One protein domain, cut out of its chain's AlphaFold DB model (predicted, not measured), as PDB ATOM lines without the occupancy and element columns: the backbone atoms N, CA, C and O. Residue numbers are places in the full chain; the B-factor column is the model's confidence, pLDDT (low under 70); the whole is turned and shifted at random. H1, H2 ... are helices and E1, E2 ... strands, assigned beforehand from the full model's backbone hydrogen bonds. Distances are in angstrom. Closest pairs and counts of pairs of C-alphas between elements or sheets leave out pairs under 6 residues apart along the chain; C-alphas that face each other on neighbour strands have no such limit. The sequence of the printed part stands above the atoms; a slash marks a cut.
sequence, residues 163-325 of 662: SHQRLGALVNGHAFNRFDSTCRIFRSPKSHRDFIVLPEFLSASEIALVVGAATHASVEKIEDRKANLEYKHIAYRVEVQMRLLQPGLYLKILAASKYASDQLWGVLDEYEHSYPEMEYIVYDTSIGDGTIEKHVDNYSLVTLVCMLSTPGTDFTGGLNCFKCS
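AT A GLANCE: This is residues 163 to 325 of the 662 residues of an uncharacterized protein of Perkinsus marinus (strain ATCC 50983 / TXsc) (UniProt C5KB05). One long helix, H4, runs along one side of the model, with H1 crossing it there and H3 and H5 at its two ends; on its other side the short strand E6 lies in the middle of the whole, between H4 and a small sheet of E3, E4 and E5. H2 packs on that sheet with its residues 210 to 214, the hairpin of E1 and E2 sits by the last half of H4, and two long stretches with no named element, residues 284 to 302 and 307 to 325, loop from E5 to E6 and on from E6 to the last printed residue. The printed part has 163 residues, under half of them in named elements, in the order H1 E1 E2 H2 E3 E4 H3 H4 H5 E5 E6; the class is mixed, helices and strands. The sheet order is E3, E4, E5, antiparallel throughout. It is compact, with a radius of gyration of the C-alphas of 16.4 A and spans of 44 by 43 by 30 A.

IN THESE COORDINATES: H1, residues 164 to 173, is 14.4 A long and begins at C-alpha 164 (179.359, 109.105, 144.438). E1 is residues 184 to 186 and E2 residues 195 to 199. H2, residues 204 to 214, is 15.4 A long. E3 is residues 220 to 222, E4 residues 233 to 237, and H3 residues 239 to 245. H4, residues 247 to 264, is 25.9 A long, ending at (185.085, 112.713, 129.300). H5 is residues 267 to 270, E5 residues 279 to 283. E6, residues 303 to 306, ends at (198.745, 119.405, 138.486).

HOW THE PARTS SIT: H4 is the hub. Its residues 251 to 259 touch H1, opposite ways at a steep tilt of 69 degrees, only just short of perpendicular; the closest C-alphas, Val 171 and Ala 255, are 5.0 A apart. H3 and H4 form a helical hairpin, closest at C-alphas 242 and 250, 5.6 A. H4 and H5 touch only at the corner, C-alphas 261 and 267 being 6.3 A apart. The closest C-alphas of H4 and E6, 257 and 304, are 6.2 A apart; E6 pairs with no named strand. E1 and E2 are a hairpin, with N 186 and O 195 at 2.8 A. In the sheet, N 222 and O 235 of the hairpin E3 and E4 are 2.9 A apart, as are N 234 and O 282 of E4 and E5. H2 is on this sheet at a height of 11.6 A, across the strands. Every O i to N i+4 pair is within hydrogen-bond range in H1, H2, H3 and H4; H5 is too short for one.

THE WHOLE: The C-alphas farthest apart, Gly 173 and Ser 325, are 46.2 A apart. The printed part has no cut. The link E5 to E6 is long, 19 residues. The mean pLDDT of the printed part is 78.8; 43 residues are under 70, among them 285 to 298 and 309 to 325.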
ATOM      1  N   SER A 163     181.336 108.078 148.705       83.25
ATOM      2  CA  SER A 163     180.233 107.660 147.842       83.25
ATOM      3  C   SER A 163     180.042 108.690 146.740       83.25
ATOM      4  O   SER A 163     180.264 109.889 146.951       83.25
ATOM      5  N   HIS A 164     179.578 108.232 145.582       74.94
ATOM      6  CA  HIS A 164     179.359 109.105 144.438       74.94
ATOM      7  C   HIS A 164     178.409 110.279 144.762       74.94
ATOM      8  O   HIS A 164     178.709 111.434 144.463       74.94
ATOM      9  N   GLN A 165     177.331 110.016 145.510       77.94
ATOM     10  CA  GLN A 165     176.393 111.047 145.976       77.94
ATOM     11  C   GLN A 165     177.070 112.128 146.832       77.94
ATOM     12  O   GLN A 165     176.784 113.315 146.676       77.94
ATOM     13  N   ARG A 166     177.991 111.738 147.727       77.06
ATOM     14  CA  ARG A 166     178.735 112.692 148.562       77.06
ATOM     15  C   ARG A 166     179.705 113.516 147.730       77.06
ATOM     16  O   ARG A 166     179.796 114.720 147.944       77.06
ATOM     17  N   LEU A 167     180.396 112.890 146.777       77.69
ATOM     18  CA  LEU A 167     181.293 113.600 145.869       77.69
ATOM     19  C   LEU A 167     180.512 114.612 145.017       77.69
ATOM     20  O   LEU A 167     180.903 115.772 144.957       77.69
ATOM     21  N   GLY A 168     179.362 114.217 144.459       77.00
ATOM     22  CA  GLY A 168     178.468 115.107 143.712       77.00
ATOM     23  C   GLY A 168     177.943 116.283 144.543       77.00
ATOM     24  O   GLY A 168     177.993 117.424 144.090       77.00
ATOM     25  N   ALA A 169     177.517 116.050 145.788       80.31
ATOM     26  CA  ALA A 169     177.080 117.124 146.684       80.31
ATOM     27  C   ALA A 169     178.212 118.119 147.011       80.31
ATOM     28  O   ALA A 169     177.981 119.329 147.051       80.31
ATOM     29  N   LEU A 170     179.439 117.621 147.201       70.94
ATOM     30  CA  LEU A 170     180.626 118.454 147.427       70.94
ATOM     31  C   LEU A 170     180.971 119.303 146.195       70.94
ATOM     32  O   LEU A 170     181.324 120.472 146.348       70.94
ATOM     33  N   VAL A 171     180.830 118.747 144.988       68.38
ATOM     34  CA  VAL A 171     181.047 119.479 143.728       68.38
ATOM     35  C   VAL A 171     180.003 120.578 143.552       68.38
ATOM     36  O   VAL A 171     180.358 121.721 143.297       68.38
ATOM     37  N   ASN A 172     178.726 120.260 143.770       73.19
ATOM     38  CA  ASN A 172     177.627 121.204 143.563       73.19
ATOM     39  C   ASN A 172     177.636 122.381 144.557       73.19
ATOM     40  O   ASN A 172     177.126 123.455 144.242       73.19
ATOM     41  N   GLY A 173     178.201 122.194 145.757       69.56
ATOM     42  CA  GLY A 173     178.284 123.236 146.787       69.56
ATOM     43  C   GLY A 173     179.420 124.246 146.587       69.56
ATOM     44  O   GLY A 173     179.337 125.379 147.063       69.56
ATOM     45  N   HIS A 174     180.482 123.869 145.875       65.50
ATOM     46  CA  HIS A 174     181.527 124.806 145.478       65.50
ATOM     47  C   HIS A 174     181.119 125.485 144.164       65.50
ATOM     48  O   HIS A 174     180.475 124.872 143.324       65.50
ATOM     49  N   ALA A 175     181.456 126.764 143.975       56.06
ATOM     50  CA  ALA A 175     181.076 127.541 142.790       56.06
ATOM     51  C   ALA A 175     181.788 127.033 141.512       56.06
ATOM     52  O   ALA A 175     182.706 127.670 140.994       56.06
ATOM     53  N   PHE A 176     181.354 125.871 141.021       67.25
ATOM     54  CA  PHE A 176     181.874 125.138 139.866       67.25
ATOM     55  C   PHE A 176     181.497 125.778 138.530       67.25
ATOM     56  O   PHE A 176     182.129 125.487 137.518       67.25
ATOM     57  N   ASN A 177     180.575 126.748 138.537       61.00
ATOM     58  CA  ASN A 177     180.185 127.540 137.364       61.00
ATOM     59  C   ASN A 177     181.372 128.227 136.657       61.00
ATOM     60  O   ASN A 177     181.217 128.731 135.552       61.00
ATOM     61  N   ARG A 178     182.561 128.281 137.279       65.38
ATOM     62  CA  ARG A 178     183.767 128.837 136.654       65.38
ATOM     63  C   ARG A 178     184.504 127.882 135.717       65.38
ATOM     64  O   ARG A 178     185.182 128.385 134.827       65.38
ATOM     65  N   PHE A 179     184.399 126.560 135.885       73.50
ATOM     66  CA  PHE A 179     185.169 125.628 135.046       73.50
ATOM     67  C   PHE A 179     184.710 125.641 133.596       73.50
ATOM     68  O   PHE A 179     185.540 125.573 132.693       73.50
ATOM     69  N   ASP A 180     183.411 125.808 133.381       69.50
ATOM     70  CA  ASP A 180     182.795 125.698 132.061       69.50
ATOM     71  C   ASP A 180     183.328 126.758 131.076       69.50
ATOM     72  O   ASP A 180     183.579 126.486 129.908       69.50
ATOM     73  N   SER A 181     183.621 127.967 131.569       73.31
ATOM     74  CA  SER A 181     184.062 129.080 130.713       73.31
ATOM     75  C   SER A 181     185.529 129.030 130.264       73.31
ATOM     76  O   SER A 181     185.895 129.725 129.317       73.31
ATOM     77  N   THR A 182     186.389 128.253 130.932       82.56
ATOM     78  CA  THR A 182     187.842 128.246 130.658       82.56
ATOM     79  C   THR A 182     188.428 126.861 130.402       82.56
ATOM     80  O   THR A 182     189.563 126.766 129.929       82.56
ATOM     81  N   CYS A 183     187.672 125.797 130.675       88.44
ATOM     82  CA  CYS A 183     188.063 124.423 130.388       88.44
ATOM     83  C   CYS A 183     188.282 124.209 128.885       88.44
ATOM     84  O   CYS A 183     187.516 124.686 128.049       88.44
ATOM     85  N   ARG A 184     189.326 123.451 128.536       90.75
ATOM     86  CA  ARG A 184     189.563 122.975 127.170       90.75
ATOM     87  C   ARG A 184     189.579 121.457 127.164       90.75
ATOM     88  O   ARG A 184     190.434 120.849 127.806       90.75
ATOM     89  N   ILE A 185     188.641 120.870 126.434       90.50
ATOM     90  CA  ILE A 185     188.536 119.425 126.248       90.50
ATOM     91  C   ILE A 185     189.311 119.047 124.986       90.50
ATOM     92  O   ILE A 185     189.072 119.612 123.919       90.50
ATOM     93  N   PHE A 186     190.214 118.081 125.104       89.12
ATOM     94  CA  PHE A 186     190.960 117.510 123.992       89.12
ATOM     95  C   PHE A 186     190.538 116.057 123.821       89.12
ATOM     96  O   PHE A 186     190.657 115.259 124.750       89.12
ATOM     97  N   ARG A 187     190.033 115.729 122.631       90.00
ATOM     98  CA  ARG A 187     189.639 114.368 122.262       90.00
ATOM     99  C   ARG A 187     190.623 113.793 121.257       90.00
ATOM    100  O   ARG A 187     191.101 114.502 120.373       90.00
ATOM    101  N   SER A 188     190.913 112.512 121.397       84.88
ATOM    102  CA  SER A 188     191.790 111.731 120.535       84.88
ATOM    103  C   SER A 188     190.988 110.614 119.856       84.88
ATOM    104  O   SER A 188     189.971 110.189 120.402       84.88
ATOM    105  N   PRO A 189     191.436 110.070 118.705       84.56
ATOM    106  CA  PRO A 189     190.809 108.882 118.119       84.56
ATOM    107  C   PRO A 189     190.743 107.692 119.088       84.56
ATOM    108  O   PRO A 189     189.815 106.892 119.029       84.56
ATOM    109  N   LYS A 190     191.712 107.588 120.010       77.62
ATOM    110  CA  LYS A 190     191.710 106.594 121.087       77.62
ATOM    111  C   LYS A 190     191.240 107.267 122.383       77.62
ATOM    112  O   LYS A 190     191.977 108.075 122.941       77.62
ATOM    113  N   SER A 191     190.067 106.893 122.905       73.44
ATOM    114  CA  SER A 191     189.419 107.558 124.061       73.44
ATOM    115  C   SER A 191     190.273 107.606 125.337       73.44
ATOM    116  O   SER A 191     190.123 108.488 126.177       73.44
ATOM    117  N   HIS A 192     191.199 106.660 125.510       74.81
ATOM    118  CA  HIS A 192     192.135 106.652 126.638       74.81
ATOM    119  C   HIS A 192     193.211 107.752 126.551       74.81
ATOM    120  O   HIS A 192     194.035 107.873 127.455       74.81
ATOM    121  N   ARG A 193     193.264 108.496 125.441       78.88
ATOM    122  CA  ARG A 193     194.143 109.654 125.227       78.88
ATOM    123  C   ARG A 193     193.383 110.977 125.307       78.88
ATOM    124  O   ARG A 193     193.976 112.018 125.040       78.88
ATOM    125  N   ASP A 194     192.097 110.947 125.645       83.12
ATOM    126  CA  ASP A 194     191.342 112.163 125.922       83.12
ATOM    127  C   ASP A 194     191.902 112.832 127.179       83.12
ATOM    128  O   ASP A 194     192.369 112.162 128.103       83.12
ATOM    129  N   PHE A 195     191.879 114.161 127.215       87.00
ATOM    130  CA  PHE A 195     192.292 114.912 128.393       87.00
ATOM    131  C   PHE A 195     191.596 116.265 128.482       87.00
ATOM    132  O   PHE A 195     191.155 116.849 127.491       87.00
ATOM    133  N   ILE A 196     191.517 116.788 129.703       86.31
ATOM    134  CA  ILE A 196     191.006 118.130 129.984       86.31
ATOM    135  C   ILE A 196     192.139 119.016 130.471       86.31
ATOM    136  O   ILE A 196     192.931 118.606 131.320       86.31
ATOM    137  N   VAL A 197     192.175 120.248 129.961       86.88
ATOM    138  CA  VAL A 197     193.032 121.316 130.472       86.88
ATOM    139  C   VAL A 197     192.191 122.350 131.206       86.88
ATOM    140  O   VAL A 197     191.341 123.007 130.604       86.88
ATOM    141  N   LEU A 198     192.476 122.537 132.496       86.00
ATOM    142  CA  LEU A 198     191.917 123.620 133.307       86.00
ATOM    143  C   LEU A 198     193.004 124.690 133.507       86.00
ATOM    144  O   LEU A 198     193.917 124.500 134.320       86.00
ATOM    145  N   PRO A 199     192.985 125.788 132.730       83.38
ATOM    146  CA  PRO A 199     193.963 126.854 132.872       83.38
ATOM    147  C   PRO A 199     193.700 127.660 134.142       83.38
ATOM    148  O   PRO A 199     192.560 127.868 134.551       83.38
ATOM    149  N   GLU A 200     194.783 128.122 134.754       83.62
ATOM    150  CA  GLU A 200     194.798 128.913 135.986       83.62
ATOM    151  C   GLU A 200     194.040 128.238 137.139       83.62
ATOM    152  O   GLU A 200     193.458 128.900 137.999       83.62
ATOM    153  N   PHE A 201     194.048 126.899 137.152       88.44
ATOM    154  CA  PHE A 201     193.291 126.105 138.114       88.44
ATOM    155  C   PHE A 201     193.668 126.435 139.561       88.44
ATOM    156  O   PHE A 201     192.791 126.635 140.407       88.44
ATOM    157  N   LEU A 202     194.973 126.507 139.833       89.50
ATOM    158  CA  LEU A 202     195.521 126.932 141.113       89.50
ATOM    159  C   LEU A 202     196.058 128.353 141.001       89.50
ATOM    160  O   LEU A 202     196.856 128.660 140.111       89.50
ATOM    161  N   SER A 203     195.660 129.204 141.939       90.44
ATOM    162  CA  SER A 203     196.289 130.507 142.122       90.44
ATOM    163  C   SER A 203     197.687 130.355 142.734       90.44
ATOM    164  O   SER A 203     198.005 129.349 143.370       90.44
ATOM    165  N   ALA A 204     198.523 131.391 142.621       87.38
ATOM    166  CA  ALA A 204     199.849 131.393 143.246       87.38
ATOM    167  C   ALA A 204     199.795 131.171 144.772       87.38
ATOM    168  O   ALA A 204     200.669 130.507 145.332       87.38
ATOM    169  N   SER A 205     198.761 131.685 145.452       94.12
ATOM    170  CA  SER A 205     198.581 131.449 146.886       94.12
ATOM    171  C   SER A 205     198.157 130.014 147.181       94.12
ATOM    172  O   SER A 205     198.672 129.423 148.121       94.12
ATOM    173  N   GLU A 206     197.279 129.418 146.370       93.94
ATOM    174  CA  GLU A 206     196.892 128.011 146.515       93.94
ATOM    175  C   GLU A 206     198.077 127.071 146.285       93.94
ATOM    176  O   GLU A 206     198.248 126.122 147.044       93.94
ATOM    177  N   ILE A 207     198.945 127.364 145.314       90.50
ATOM    178  CA  ILE A 207     200.184 126.604 145.089       90.50
ATOM    179  C   ILE A 207     201.061 126.629 146.344       90.50
ATOM    180  O   ILE A 207     201.511 125.579 146.797       90.50
ATOM    181  N   ALA A 208     201.255 127.801 146.957       91.31
ATOM    182  CA  ALA A 208     202.016 127.908 148.201       91.31
ATOM    183  C   ALA A 208     201.393 127.079 149.342       91.31
ATOM    184  O   ALA A 208     202.122 126.505 150.150       91.31
ATOM    185  N   LEU A 209     200.060 126.966 149.390       95.06
ATOM    186  CA  LEU A 209     199.359 126.117 150.357       95.06
ATOM    187  C   LEU A 209     199.562 124.619 150.075       95.06
ATOM    188  O   LEU A 209     199.779 123.867 151.025       95.06
ATOM    189  N   VAL A 210     199.554 124.185 148.806       93.50
ATOM    190  CA  VAL A 210     199.899 122.798 148.422       93.50
ATOM    191  C   VAL A 210     201.331 122.472 148.832       93.50
ATOM    192  O   VAL A 210     201.566 121.457 149.483       93.50
ATOM    193  N   VAL A 211     202.286 123.349 148.513       92.38
ATOM    194  CA  VAL A 211     203.698 123.177 148.891       92.38
ATOM    195  C   VAL A 211     203.851 123.144 150.413       92.38
ATOM    196  O   VAL A 211     204.581 122.311 150.948       92.38
ATOM    197  N   GLY A 212     203.127 124.001 151.137       94.12
ATOM    198  CA  GLY A 212     203.107 123.992 152.600       94.12
ATOM    199  C   GLY A 212     202.559 122.685 153.180       94.12
ATOM    200  O   GLY A 212     203.116 122.161 154.142       94.12
ATOM    201  N   ALA A 213     201.511 122.118 152.576       94.75
ATOM    202  CA  ALA A 213     200.986 120.814 152.973       94.75
ATOM    203  C   ALA A 213     201.976 119.682 152.662       94.75
ATOM    204  O   ALA A 213     202.171 118.814 153.507       94.75
ATOM    205  N   ALA A 214     202.639 119.723 151.504       93.38
ATOM    206  CA  ALA A 214     203.609 118.719 151.067       93.38
ATOM    207  C   ALA A 214     204.928 118.735 151.852       93.38
ATOM    208  O   ALA A 214     205.580 117.705 151.994       93.38
ATOM    209  N   THR A 215     205.311 119.891 152.391       93.88
ATOM    210  CA  THR A 215     206.510 120.058 153.230       93.88
ATOM    211  C   THR A 215     206.221 119.896 154.725       93.88
ATOM    212  O   THR A 215     207.116 120.064 155.556       93.88
ATOM    213  N   HIS A 216     204.980 119.564 155.099       96.62
ATOM    214  CA  HIS A 216     204.622 119.335 156.491       96.62
ATOM    215  C   HIS A 216     205.371 118.118 157.056       96.62
ATOM    216  O   HIS A 216     205.484 117.080 156.412       96.62
ATOM    217  N   ALA A 217     205.841 118.210 158.303       95.88
ATOM    218  CA  ALA A 217     206.720 117.201 158.911       95.88
ATOM    219  C   ALA A 217     206.102 115.794 159.050       95.88
ATOM    220  O   ALA A 217     206.824 114.826 159.260       95.88
ATOM    221  N   SER A 218     204.774 115.678 158.970       94.62
ATOM    222  CA  SER A 218     204.067 114.391 158.998       94.62
ATOM    223  C   SER A 218     203.898 113.745 157.618       94.62
ATOM    224  O   SER A 218     203.232 112.720 157.527       94.62
ATOM    225  N   VAL A 219     204.339 114.403 156.543       94.81
ATOM    226  CA  VAL A 219     204.229 113.862 155.187       94.81
ATOM    227  C   VAL A 219     205.260 112.761 155.023       94.81
ATOM    228  O   VAL A 219     206.450 112.958 155.269       94.81
ATOM    229  N   GLU A 220     204.791 111.598 154.592       93.00
ATOM    230  CA  GLU A 220     205.647 110.450 154.345       93.00
ATOM    231  C   GLU A 220     206.118 110.465 152.891       93.00
ATOM    232  O   GLU A 220     205.331 110.626 151.950       93.00
ATOM    233  N   LYS A 221     207.429 110.299 152.714       93.88
ATOM    234  CA  LYS A 221     208.024 110.026 151.410       93.88
ATOM    235  C   LYS A 221     207.648 108.603 150.998       93.88
ATOM    236  O   LYS A 221     207.809 107.672 151.784       93.88
ATOM    237  N   ILE A 222     207.170 108.447 149.772       90.62
ATOM    238  CA  ILE A 222     206.810 107.151 149.204       90.62
ATOM    239  C   ILE A 222     208.073 106.532 148.592       90.62
ATOM    240  O   ILE A 222     208.772 107.167 147.801       90.62
ATOM    241  N   GLU A 223     208.387 105.300 148.993       87.00
ATOM    242  CA  GLU A 223     209.532 104.517 148.502       87.00
ATOM    243  C   GLU A 223     209.054 103.247 147.783       87.00
ATOM    244  O   GLU A 223     209.512 102.141 148.049       87.00
ATOM    245  N   ASP A 224     208.067 103.395 146.900       79.44
ATOM    246  CA  ASP A 224     207.451 102.292 146.153       79.44
ATOM    247  C   ASP A 224     208.046 102.098 144.750       79.44
ATOM    248  O   ASP A 224     207.769 101.102 144.075       79.44
ATOM    249  N   ARG A 225     208.900 103.022 144.307       74.00
ATOM    250  CA  ARG A 225     209.559 102.939 143.009       74.00
ATOM    251  C   ARG A 225     210.858 102.154 143.077       74.00
ATOM    252  O   ARG A 225     211.600 102.178 144.058       74.00
ATOM    253  N   LYS A 226     211.147 101.458 141.979       76.50
ATOM    254  CA  LYS A 226     212.369 100.672 141.833       76.50
ATOM    255  C   LYS A 226     213.586 101.601 141.889       76.50
ATOM    256  O   LYS A 226     213.608 102.643 141.240       76.50
ATOM    257  N   ALA A 227     214.622 101.178 142.611       73.12
ATOM    258  CA  ALA A 227     215.868 101.933 142.765       73.12
ATOM    259  C   ALA A 227     216.639 102.157 141.446       73.12
ATOM    260  O   ALA A 227     217.600 102.915 141.429       73.12
ATOM    261  N   ASN A 228     216.229 101.500 140.356       70.88
ATOM    262  CA  ASN A 228     216.845 101.599 139.036       70.88
ATOM    263  C   ASN A 228     216.147 102.600 138.098       70.88
ATOM    264  O   ASN A 228     216.398 102.556 136.896       70.88
ATOM    265  N   LEU A 229     215.238 103.450 138.594       65.69
ATOM    266  CA  LEU A 229     214.719 104.544 137.775       65.69
ATOM    267  C   LEU A 229     215.836 105.559 137.516       65.69
ATOM    268  O   LEU A 229     216.410 106.127 138.441       65.69
ATOM    269  N   GLU A 230     216.109 105.779 136.234       59.78
ATOM    270  CA  GLU A 230     217.157 106.669 135.722       59.78
ATOM    271  C   GLU A 230     216.900 108.147 136.082       59.78
ATOM    272  O   GLU A 230     217.823 108.959 136.115       59.78
ATOM    273  N   TYR A 231     215.648 108.497 136.397       66.50
ATOM    274  CA  TYR A 231     215.265 109.813 136.888       66.50
ATOM    275  C   TYR A 231     214.825 109.739 138.348       66.50
ATOM    276  O   TYR A 231     214.031 108.887 138.760       66.50
ATOM    277  N   LYS A 232     215.321 110.687 139.141       69.50
ATOM    278  CA  LYS A 232     214.915 110.840 140.531       69.50
ATOM    279  C   LYS A 232     213.609 111.623 140.566       69.50
ATOM    280  O   LYS A 232     213.604 112.835 140.374       69.50
ATOM    281  N   HIS A 233     212.504 110.938 140.837       78.88
ATOM    282  CA  HIS A 233     211.307 111.604 141.332       78.88
ATOM    283  C   HIS A 233     211.102 111.248 142.801       78.88
ATOM    284  O   HIS A 233     211.259 110.096 143.208       78.88
ATOM    285  N   ILE A 234     210.803 112.251 143.619       86.31
ATOM    286  CA  ILE A 234     210.480 112.058 145.029       86.31
ATOM    287  C   ILE A 234     208.984 112.289 145.173       86.31
ATOM    288  O   ILE A 234     208.519 113.418 145.026       86.31
ATOM    289  N   ALA A 235     208.246 111.215 145.436       90.50
ATOM    290  CA  ALA A 235     206.817 111.273 145.691       90.50
ATOM    291  C   ALA A 235     206.549 111.380 147.197       90.50
ATOM    292  O   ALA A 235     207.177 110.708 148.020       90.50
ATOM    293  N   TYR A 236     205.600 112.233 147.551       93.06
ATOM    294  CA  TYR A 236     205.157 112.474 148.916       93.06
ATOM    295  C   TYR A 236     203.655 112.220 149.008       93.06
ATOM    296  O   TYR A 236     202.888 112.779 148.224       93.06
ATOM    297  N   ARG A 237     203.209 111.412 149.976       93.56
ATOM    298  CA  ARG A 237     201.777 111.160 150.199       93.56
ATOM    299  C   ARG A 237     201.187 112.318 151.003       93.56
ATOM    300  O   ARG A 237     201.447 112.422 152.199       93.56
ATOM    301  N   VAL A 238     200.393 113.180 150.363       95.50
ATOM    302  CA  VAL A 238     199.947 114.461 150.960       95.50
ATOM    303  C   VAL A 238     198.453 114.535 151.264       95.50
ATOM    304  O   VAL A 238     197.984 115.534 151.806       95.50
ATOM    305  N   GLU A 239     197.687 113.496 150.931       94.31
ATOM    306  CA  GLU A 239     196.221 113.485 151.048       94.31
ATOM    307  C   GLU A 239     195.726 113.893 152.447       94.31
ATOM    308  O   GLU A 239     194.864 114.764 152.578       94.31
ATOM    309  N   VAL A 240     196.293 113.311 153.508       94.56
ATOM    310  CA  VAL A 240     195.857 113.592 154.885       94.56
ATOM    311  C   VAL A 240     196.154 115.040 155.270       94.56
ATOM    312  O   VAL A 240     195.313 115.708 155.870       94.56
ATOM    313  N   GLN A 241     197.322 115.560 154.896       96.19
ATOM    314  CA  GLN A 241     197.711 116.937 155.196       96.19
ATOM    315  C   GLN A 241     196.865 117.928 154.405       96.19
ATOM    316  O   GLN A 241     196.418 118.922 154.968       96.19
ATOM    317  N   MET A 242     196.560 117.631 153.142       96.31
ATOM    318  CA  MET A 242     195.641 118.430 152.336       96.31
ATOM    319  C   MET A 242     194.245 118.478 152.965       96.31
ATOM    320  O   MET A 242     193.676 119.557 153.096       96.31
ATOM    321  N   ARG A 243     193.718 117.344 153.444       94.75
ATOM    322  CA  ARG A 243     192.416 117.285 154.129       94.75
ATOM    323  C   ARG A 243     192.377 118.093 155.423       94.75
ATOM    324  O   ARG A 243     191.376 118.748 155.694       94.75
ATOM    325  N   LEU A 244     193.433 118.019 156.232       94.94
ATOM    326  CA  LEU A 244     193.465 118.650 157.553       94.94
ATOM    327  C   LEU A 244     193.825 120.135 157.490       94.94
ATOM    328  O   LEU A 244     193.212 120.946 158.179       94.94
ATOM    329  N   LEU A 245     194.826 120.490 156.685       95.62
ATOM    330  CA  LEU A 245     195.374 121.844 156.635       95.62
ATOM    331  C   LEU A 245     194.650 122.711 155.607       95.62
ATOM    332  O   LEU A 245     194.476 123.902 155.844       95.62
ATOM    333  N   GLN A 246     194.242 122.130 154.472       96.56
ATOM    334  CA  GLN A 246     193.689 122.856 153.322       96.56
ATOM    335  C   GLN A 246     192.410 122.194 152.764       96.56
ATOM    336  O   GLN A 246     192.338 121.910 151.564       96.56
ATOM    337  N   PRO A 247     191.367 121.961 153.590       94.50
ATOM    338  CA  PRO A 247     190.185 121.191 153.190       94.50
ATOM    339  C   PRO A 247     189.466 121.773 151.967       94.50
ATOM    340  O   PRO A 247     189.036 121.023 151.096       94.50
ATOM    341  N   GLY A 248     189.376 123.102 151.857       92.94
ATOM    342  CA  GLY A 248     188.762 123.747 150.691       92.94
ATOM    343  C   GLY A 248     189.529 123.480 149.393       92.94
ATOM    344  O   GLY A 248     188.919 123.250 148.352       92.94
ATOM    345  N   LEU A 249     190.862 123.445 149.458       93.75
ATOM    346  CA  LEU A 249     191.708 123.162 148.302       93.75
ATOM    347  C   LEU A 249     191.677 121.676 147.927       93.75
ATOM    348  O   LEU A 249     191.593 121.340 146.750       93.75
ATOM    349  N   TYR A 250     191.672 120.795 148.929       94.12
ATOM    350  CA  TYR A 250     191.464 119.361 148.738       94.12
ATOM    351  C   TYR A 250     190.145 119.080 148.004       94.12
ATOM    352  O   TYR A 250     190.138 118.402 146.978       94.12
ATOM    353  N   LEU A 251     189.038 119.665 148.476       91.94
ATOM    354  CA  LEU A 251     187.724 119.518 147.847       91.94
ATOM    355  C   LEU A 251     187.689 120.102 146.433       91.94
ATOM    356  O   LEU A 251     187.141 119.468 145.535       91.94
ATOM    357  N   LYS A 252     188.320 121.262 146.210       91.62
ATOM    358  CA  LYS A 252     188.456 121.867 144.877       91.62
ATOM    359  C   LYS A 252     189.147 120.919 143.887       91.62
ATOM    360  O   LYS A 252     188.677 120.795 142.760       91.62
ATOM    361  N   ILE A 253     190.220 120.239 144.300       92.19
ATOM    362  CA  ILE A 253     190.933 119.255 143.464       92.19
ATOM    363  C   ILE A 253     190.046 118.041 143.169       92.19
ATOM    364  O   ILE A 253     189.893 117.675 142.008       92.19
ATOM    365  N   LEU A 254     189.414 117.445 144.187       91.88
ATOM    366  CA  LEU A 254     188.538 116.282 143.986       91.88
ATOM    367  C   LEU A 254     187.370 116.577 143.055       91.88
ATOM    368  O   LEU A 254     187.004 115.763 142.210       91.88
ATOM    369  N   ALA A 255     186.784 117.752 143.219       90.00
ATOM    370  CA  ALA A 255     185.646 118.144 142.431       90.00
ATOM    371  C   ALA A 255     186.052 118.471 140.978       90.00
ATOM    372  O   ALA A 255     185.288 118.176 140.064       90.00
ATOM    373  N   ALA A 256     187.284 118.943 140.733       90.50
ATOM    374  CA  ALA A 256     187.849 119.027 139.383       90.50
ATOM    375  C   ALA A 256     188.058 117.640 138.745       90.50
ATOM    376  O   ALA A 256     187.725 117.461 137.574       90.50
ATOM    377  N   SER A 257     188.536 116.647 139.508       90.12
ATOM    378  CA  SER A 257     188.638 115.257 139.030       90.12
ATOM    379  C   SER A 257     187.275 114.681 138.658       90.12
ATOM    380  O   SER A 257     187.146 114.062 137.603       90.12
ATOM    381  N   LYS A 258     186.247 114.907 139.491       89.88
ATOM    382  CA  LYS A 258     184.882 114.478 139.168       89.88
ATOM    383  C   LYS A 258     184.357 115.184 137.924       89.88
ATOM    384  O   LYS A 258     183.902 114.506 137.016       89.88
ATOM    385  N   TYR A 259     184.478 116.508 137.853       90.19
ATOM    386  CA  TYR A 259     184.057 117.271 136.679       90.19
ATOM    387  C   TYR A 259     184.687 116.717 135.396       90.19
ATOM    388  O   TYR A 259     183.984 116.460 134.427       90.19
ATOM    389  N   ALA A 260     185.996 116.461 135.395       89.44
ATOM    390  CA  ALA A 260     186.653 115.882 134.232       89.44
ATOM    391  C   ALA A 260     186.166 114.464 133.908       89.44
ATOM    392  O   ALA A 260     185.994 114.146 132.733       89.44
ATOM    393  N   SER A 261     185.893 113.646 134.930       90.00
ATOM    394  CA  SER A 261     185.253 112.345 134.746       90.00
ATOM    395  C   SER A 261     183.910 112.465 134.048       90.00
ATOM    396  O   SER A 261     183.732 111.846 133.007       90.00
ATOM    397  N   ASP A 262     183.026 113.325 134.543       90.19
ATOM    398  CA  ASP A 262     181.679 113.514 134.000       90.19
ATOM    399  C   ASP A 262     181.710 114.007 132.545       90.19
ATOM    400  O   ASP A 262     180.863 113.629 131.739       90.19
ATOM    401  N   GLN A 263     182.696 114.839 132.190       89.38
ATOM    402  CA  GLN A 263     182.818 115.414 130.847       89.38
ATOM    403  C   GLN A 263     183.438 114.467 129.809       89.38
ATOM    404  O   GLN A 263     183.147 114.602 128.617       89.38
ATOM    405  N   LEU A 264     184.325 113.559 130.226       87.06
ATOM    406  CA  LEU A 264     185.085 112.713 129.300       87.06
ATOM    407  C   LEU A 264     184.713 111.235 129.358       87.06
ATOM    408  O   LEU A 264     184.579 110.606 128.311       87.06
ATOM    409  N   TRP A 265     184.578 110.667 130.556       86.88
ATOM    410  CA  TRP A 265     184.631 109.213 130.730       86.88
ATOM    411  C   TRP A 265     183.420 108.614 131.439       86.88
ATOM    412  O   TRP A 265     183.132 107.447 131.212       86.88
ATOM    413  N   GLY A 266     182.744 109.358 132.317       88.75
ATOM    414  CA  GLY A 266     181.646 108.864 133.156       88.75
ATOM    415  C   GLY A 266     182.037 107.745 134.132       88.75
ATOM    416  O   GLY A 266     181.174 107.180 134.792       88.75
ATOM    417  N   VAL A 267     183.330 107.417 134.243       86.06
ATOM    418  CA  VAL A 267     183.787 106.190 134.914       86.06
ATOM    419  C   VAL A 267     183.559 106.213 136.423       86.06
ATOM    420  O   VAL A 267     183.376 105.166 137.024       86.06
ATOM    421  N   LEU A 268     183.552 107.384 137.068       87.06
ATOM    422  CA  LEU A 268     183.334 107.451 138.518       87.06
ATOM    423  C   LEU A 268     181.911 107.051 138.930       87.06
ATOM    424  O   LEU A 268     181.724 106.626 140.068       87.06
ATOM    425  N   ASP A 269     180.942 107.157 138.020       87.38
ATOM    426  CA  ASP A 269     179.541 106.816 138.274       87.38
ATOM    427  C   ASP A 269     179.304 105.297 138.195       87.38
ATOM    428  O   ASP A 269     178.343 104.789 138.772       87.38
ATOM    429  N   GLU A 270     180.204 104.561 137.530       88.88
ATOM    430  CA  GLU A 270     180.159 103.096 137.412       88.88
ATOM    431  C   GLU A 270     180.531 102.387 138.728       88.88
ATOM    432  O   GLU A 270     180.225 101.207 138.910       88.88
ATOM    433  N   TYR A 271     181.169 103.097 139.666       86.19
ATOM    434  CA  TYR A 271     181.656 102.539 140.924       86.19
ATOM    435  C   TYR A 271     180.905 103.129 142.118       86.19
ATOM    436  O   TYR A 271     180.784 104.341 142.284       86.19
ATOM    437  N   GLU A 272     180.471 102.260 143.033       88.56
ATOM    438  CA  GLU A 272     179.799 102.683 144.270       88.56
ATOM    439  C   GLU A 272     180.724 103.545 145.156       88.56
ATOM    440  O   GLU A 272     180.283 104.461 145.868       88.56
ATOM    441  N   HIS A 273     182.030 103.262 145.099       86.44
ATOM    442  CA  HIS A 273     183.044 103.880 145.941       86.44
ATOM    443  C   HIS A 273     184.328 104.189 145.193       86.44
ATOM    444  O   HIS A 273     184.833 103.371 144.428       86.44
ATOM    445  N   SER A 274     184.910 105.335 145.535       87.62
ATOM    446  CA  SER A 274     186.266 105.705 145.151       87.62
ATOM    447  C   SER A 274     187.084 106.113 146.376       87.62
ATOM    448  O   SER A 274     186.557 106.596 147.388       87.62
ATOM    449  N   TYR A 275     188.391 105.875 146.280       89.94
ATOM    450  CA  TYR A 275     189.379 106.230 147.293       89.94
ATOM    451  C   TYR A 275     190.321 107.260 146.673       89.94
ATOM    452  O   TYR A 275     191.184 106.881 145.883       89.94
ATOM    453  N   PRO A 276     190.128 108.559 146.947       90.94
ATOM    454  CA  PRO A 276     191.003 109.580 146.403       90.94
ATOM    455  C   PRO A 276     192.402 109.432 146.989       90.94
ATOM    456  O   PRO A 276     192.564 109.393 148.203       90.94
ATOM    457  N   GLU A 277     193.408 109.424 146.126       91.06
ATOM    458  CA  GLU A 277     194.809 109.463 146.526       91.06
ATOM    459  C   GLU A 277     195.445 110.748 145.983       91.06
ATOM    460  O   GLU A 277     195.161 111.168 144.862       91.06
ATOM    461  N   MET A 278     196.270 111.411 146.798       92.12
ATOM    462  CA  MET A 278     197.001 112.611 146.388       92.12
ATOM    463  C   MET A 278     198.481 112.480 146.708       92.12
ATOM    464  O   MET A 278     198.868 112.239 147.859       92.12
ATOM    465  N   GLU A 279     199.287 112.721 145.683       92.62
ATOM    466  CA  GLU A 279     200.737 112.719 145.758       92.62
ATOM    467  C   GLU A 279     201.286 114.077 145.325       92.62
ATOM    468  O   GLU A 279     200.780 114.714 144.400       92.62
ATOM    469  N   TYR A 280     202.323 114.530 146.020       91.69
ATOM    470  CA  TYR A 280     203.138 115.655 145.594       91.69
ATOM    471  C   TYR A 280     204.459 115.095 145.088       91.69
ATOM    472  O   TYR A 280     205.215 114.504 145.857       91.69
ATOM    473  N   ILE A 281     204.716 115.241 143.791       88.06
ATOM    474  CA  ILE A 281     205.878 114.641 143.141       88.06
ATOM    475  C   ILE A 281     206.850 115.748 142.754       88.06
ATOM    476  O   ILE A 281     206.502 116.681 142.033       88.06
ATOM    477  N   VAL A 282     208.082 115.635 143.244       86.00
ATOM    478  CA  VAL A 282     209.195 116.499 142.850       86.00
ATOM    479  C   VAL A 282     210.021 115.754 141.819       86.00
ATOM    480  O   VAL A 282     210.649 114.746 142.144       86.00
ATOM    481  N   TYR A 283     210.020 116.258 140.590       77.25
ATOM    482  CA  TYR A 283     210.863 115.752 139.514       77.25
ATOM    483  C   TYR A 283     212.191 116.504 139.483       77.25
ATOM    484  O   TYR A 283     212.225 117.726 139.633       77.25
ATOM    485  N   ASP A 284     213.282 115.774 139.265       73.19
ATOM    486  CA  ASP A 284     214.577 116.368 138.957       73.19
ATOM    487  C   ASP A 284     214.623 116.785 137.477       73.19
ATOM    488  O   ASP A 284     214.615 115.944 136.577       73.19
ATOM    489  N   THR A 285     214.641 118.094 137.221       63.75
ATOM    490  CA  THR A 285     214.678 118.675 135.869       63.75
ATOM    491  C   THR A 285     216.089 118.763 135.291       63.75
ATOM    492  O   THR A 285     216.255 119.127 134.129       63.75
ATOM    493  N   SER A 286     217.127 118.418 136.063       63.75
ATOM    494  CA  SER A 286     218.522 118.544 135.619       63.75
ATOM    495  C   SER A 286     218.934 117.527 134.545       63.75
ATOM    496  O   SER A 286     220.051 117.595 134.031       63.75
ATOM    497  N   ILE A 287     218.052 116.590 134.187       56.47
ATOM    498  CA  ILE A 287     218.448 115.372 133.480       56.47
ATOM    499  C   ILE A 287     218.325 115.507 131.944       56.47
ATOM    500  O   ILE A 287     219.056 114.803 131.262       56.47
ATOM    501  N   GLY A 288     217.566 116.450 131.356       57.81
ATOM    502  CA  GLY A 288     217.488 116.709 129.888       57.81
ATOM    503  C   GLY A 288     216.146 116.306 129.238       57.81
ATOM    504  O   GLY A 288     215.218 116.015 129.965       57.81
ATOM    505  N   ASP A 289     216.008 116.265 127.906       55.34
ATOM    506  CA  ASP A 289     214.711 116.034 127.215       55.34
ATOM    507  C   ASP A 289     214.233 114.567 127.204       55.34
ATOM    508  O   ASP A 289     214.987 113.674 126.813       55.34
ATOM    509  N   GLY A 290     212.960 114.297 127.509       51.56
ATOM    510  CA  GLY A 290     212.329 112.997 127.219       51.56
ATOM    511  C   GLY A 290     210.812 112.992 127.392       51.56
ATOM    512  O   GLY A 290     210.177 114.012 127.194       51.56
ATOM    513  N   THR A 291     210.169 111.849 127.643       45.34
ATOM    514  CA  THR A 291     208.715 111.677 127.419       45.34
ATOM    515  C   THR A 291     208.002 111.147 128.664       45.34
ATOM    516  O   THR A 291     208.475 110.217 129.308       45.34
ATOM    517  N   ILE A 292     206.885 111.777 129.057       46.84
ATOM    518  CA  ILE A 292     205.971 111.178 130.040       46.84
ATOM    519  C   ILE A 292     205.109 110.227 129.222       46.84
ATOM    520  O   ILE A 292     204.291 110.675 128.419       46.84
ATOM    521  N   GLU A 293     205.344 108.926 129.359       45.31
ATOM    522  CA  GLU A 293     204.471 107.917 128.758       45.31
ATOM    523  C   GLU A 293     203.042 108.038 129.314       45.31
ATOM    524  O   GLU A 293     202.812 108.696 130.330       45.31
ATOM    525  N   LYS A 294     202.068 107.403 128.647       46.53
ATOM    526  CA  LYS A 294     200.666 107.341 129.095       46.53
ATOM    527  C   LYS A 294     200.625 106.972 130.585       46.53
ATOM    528  O   LYS A 294     200.892 105.834 130.960       46.53
ATOM    529  N   HIS A 295     200.313 107.951 131.429       50.97
ATOM    530  CA  HIS A 295     200.368 107.787 132.873       50.97
ATOM    531  C   HIS A 295     198.984 107.391 133.382       50.97
ATOM    532  O   HIS A 295     198.072 108.213 133.457       50.97
ATOM    533  N   VAL A 296     198.842 106.107 133.691       54.53
ATOM    534  CA  VAL A 296     197.773 105.589 134.539       54.53
ATOM    535  C   VAL A 296     198.474 105.089 135.786       54.53
ATOM    536  O   VAL A 296     199.071 104.013 135.766       54.53
ATOM    537  N   ASP A 297     198.498 105.891 136.847       62.72
ATOM    538  CA  ASP A 297     199.171 105.439 138.063       62.72
ATOM    539  C   ASP A 297     198.286 104.432 138.800       62.72
ATOM    540  O   ASP A 297     197.073 104.631 138.909       62.72
ATOM    541  N   ASN A 298     198.897 103.356 139.295       65.00
ATOM    542  CA  ASN A 298     198.357 102.468 140.329       65.00
ATOM    543  C   ASN A 298     196.871 102.059 140.191       65.00
ATOM    544  O   ASN A 298     196.145 102.062 141.184       65.00
ATOM    545  N   TYR A 299     196.412 101.671 138.994       72.31
ATOM    546  CA  TYR A 299     195.012 101.261 138.750       72.31
ATOM    547  C   TYR A 299     193.970 102.357 139.045       72.31
ATOM    548  O   TYR A 299     192.817 102.066 139.368       72.31
ATOM    549  N   SER A 300     194.362 103.628 138.965       78.62
ATOM    550  CA  SER A 300     193.446 104.744 139.190       78.62
ATOM    551  C   SER A 300     192.371 104.828 138.100       78.62
ATOM    552  O   SER A 300     192.651 104.730 136.905       78.62
ATOM    553  N   LEU A 301     191.125 105.063 138.527       77.25
ATOM    554  CA  LEU A 301     190.002 105.318 137.616       77.25
ATOM    555  C   LEU A 301     190.191 106.641 136.865       77.25
ATOM    556  O   LEU A 301     189.905 106.728 135.677       77.25
ATOM    557  N   VAL A 302     190.685 107.663 137.570       77.00
ATOM    558  CA  VAL A 302     190.975 109.007 137.058       77.00
ATOM    559  C   VAL A 302     192.282 109.480 137.680       77.00
ATOM    560  O   VAL A 302     192.422 109.463 138.903       77.00
ATOM    561  N   THR A 303     193.223 109.928 136.851       79.19
ATOM    562  CA  THR A 303     194.457 110.583 137.296       79.19
ATOM    563  C   THR A 303     194.371 112.075 136.993       79.19
ATOM    564  O   THR A 303     194.148 112.490 135.857       79.19
ATOM    565  N   LEU A 304     194.577 112.902 138.014       80.12
ATOM    566  CA  LEU A 304     194.668 114.352 137.877       80.12
ATOM    567  C   LEU A 304     196.119 114.784 138.100       80.12
ATOM    568  O   LEU A 304     196.677 114.561 139.172       80.12
ATOM    569  N   VAL A 305     196.715 115.424 137.094       79.69
ATOM    570  CA  VAL A 305     198.103 115.898 137.117       79.69
ATOM    571  C   VAL A 305     198.131 117.427 137.145       79.69
ATOM    572  O   VAL A 305     197.893 118.113 136.147       79.69
ATOM    573  N   CYS A 306     198.463 117.980 138.312       76.31
ATOM    574  CA  CYS A 306     198.745 119.405 138.486       76.31
ATOM    575  C   CYS A 306     200.224 119.684 138.201       76.31
ATOM    576  O   CYS A 306     201.073 119.446 139.059       76.31
ATOM    577  N   MET A 307     200.545 120.231 137.028       74.44
ATOM    578  CA  MET A 307     201.926 120.604 136.708       74.44
ATOM    579  C   MET A 307     202.276 121.959 137.317       74.44
ATOM    580  O   MET A 307     201.903 123.000 136.782       74.44
ATOM    581  N   LEU A 308     203.010 121.945 138.429       71.06
ATOM    582  CA  LEU A 308     203.504 123.143 139.108       71.06
ATOM    583  C   LEU A 308     204.782 123.685 138.436       71.06
ATOM    584  O   LEU A 308     205.850 123.647 139.038       71.06
ATOM    585  N   SER A 309     204.703 124.143 137.184       67.06
ATOM    586  CA  SER A 309     205.844 124.743 136.471       67.06
ATOM    587  C   SER A 309     205.741 126.260 136.370       67.06
ATOM    588  O   SER A 309     204.644 126.828 136.339       67.06
ATOM    589  N   THR A 310     206.894 126.929 136.283       67.12
ATOM    590  CA  THR A 310     206.908 128.339 135.891       67.12
ATOM    591  C   THR A 310     206.551 128.417 134.400       67.12
ATOM    592  O   THR A 310     207.172 127.728 133.579       67.12
ATOM    593  N   PRO A 311     205.530 129.205 134.007       61.19
ATOM    594  CA  PRO A 311     205.103 129.271 132.617       61.19
ATOM    595  C   PRO A 311     206.256 129.640 131.677       61.19
ATOM    596  O   PRO A 311     206.920 130.657 131.865       61.19
ATOM    597  N   GLY A 312     206.466 128.828 130.639       58.00
ATOM    598  CA  GLY A 312     207.421 129.110 129.564       58.00
ATOM    599  C   GLY A 312     208.894 128.836 129.879       58.00
ATOM    600  O   GLY A 312     209.716 129.040 128.989       58.00
ATOM    601  N   THR A 313     209.241 128.374 131.086       61.84
ATOM    602  CA  THR A 313     210.633 128.021 131.426       61.84
ATOM    603  C   THR A 313     210.849 126.520 131.546       61.84
ATOM    604  O   THR A 313     211.826 126.017 131.004       61.84
ATOM    605  N   ASP A 314     209.930 125.802 132.204       53.50
ATOM    606  CA  ASP A 314     210.201 124.416 132.627       53.50
ATOM    607  C   ASP A 314     209.416 123.372 131.819       53.50
ATOM    608  O   ASP A 314     209.689 122.179 131.912       53.50
ATOM    609  N   PHE A 315     208.416 123.801 131.038       56.28
ATOM    610  CA  PHE A 315     207.587 122.896 130.243       56.28
ATOM    611  C   PHE A 315     207.160 123.540 128.922       56.28
ATOM    612  O   PHE A 315     206.385 124.504 128.904       56.28
ATOM    613  N   THR A 316     207.621 122.973 127.808       52.97
ATOM    614  CA  THR A 316     207.109 123.286 126.468       52.97
ATOM    615  C   THR A 316     206.157 122.159 126.085       52.97
ATOM    616  O   THR A 316     206.588 121.029 125.910       52.97
ATOM    617  N   GLY A 317     204.849 122.428 126.020       45.59
ATOM    618  CA  GLY A 317     203.838 121.382 125.811       45.59
ATOM    619  C   GLY A 317     204.170 120.440 124.646       45.59
ATOM    620  O   GLY A 317     204.477 120.907 123.554       45.59
ATOM    621  N   GLY A 318     204.110 119.127 124.894       48.56
ATOM    622  CA  GLY A 318     204.460 118.079 123.923       48.56
ATOM    623  C   GLY A 318     205.925 117.623 123.962       48.56
ATOM    624  O   GLY A 318     206.226 116.542 123.470       48.56
ATOM    625  N   LEU A 319     206.815 118.388 124.600       45.31
ATOM    626  CA  LEU A 319     208.200 118.017 124.887       45.31
ATOM    627  C   LEU A 319     208.362 117.956 126.399       45.31
ATOM    628  O   LEU A 319     208.338 118.974 127.089       45.31
ATOM    629  N   ASN A 320     208.484 116.747 126.925       52.62
ATOM    630  CA  ASN A 320     208.831 116.601 128.319       52.62
ATOM    631  C   ASN A 320     210.356 116.816 128.483       52.62
ATOM    632  O   ASN A 320     211.169 116.464 127.632       52.62
ATOM    633  N   CYS A 321     210.751 117.466 129.570       48.03
ATOM    634  CA  CYS A 321     212.142 117.747 129.914       48.03
ATOM    635  C   CYS A 321     212.680 116.719 130.931       48.03
ATOM    636  O   CYS A 321     213.486 117.072 131.792       48.03
ATOM    637  N   PHE A 322     212.214 115.459 130.875       52.19
ATOM    638  CA  PHE A 322     212.785 114.336 131.633       52.19
ATOM    639  C   PHE A 322     213.552 113.417 130.696       52.19
ATOM    640  O   PHE A 322     212.925 112.657 129.968       52.19
ATOM    641  N   LYS A 323     214.882 113.432 130.725       43.66
ATOM    642  CA  LYS A 323     215.694 112.600 129.839       43.66
ATOM    643  C   LYS A 323     215.324 111.141 130.022       43.66
ATOM    644  O   LYS A 323     215.527 110.574 131.092       43.66
ATOM    645  N   CYS A 324     214.829 110.533 128.946       44.38
ATOM    646  CA  CYS A 324     214.992 109.103 128.760       44.38
ATOM    647  C   CYS A 324     216.501 108.930 128.744       44.38
ATOM    648  O   CYS A 324     217.144 109.503 127.851       44.38
ATOM    649  N   SER A 325     217.098 108.339 129.788       39.81
ATOM    650  CA  SER A 325     218.546 108.314 129.812       39.81
ATOM    651  C   SER A 325     218.971 107.587 128.545       39.81
ATOM    652  O   SER A 325     218.692 106.416 128.319       39.81
TER     653      SER A 325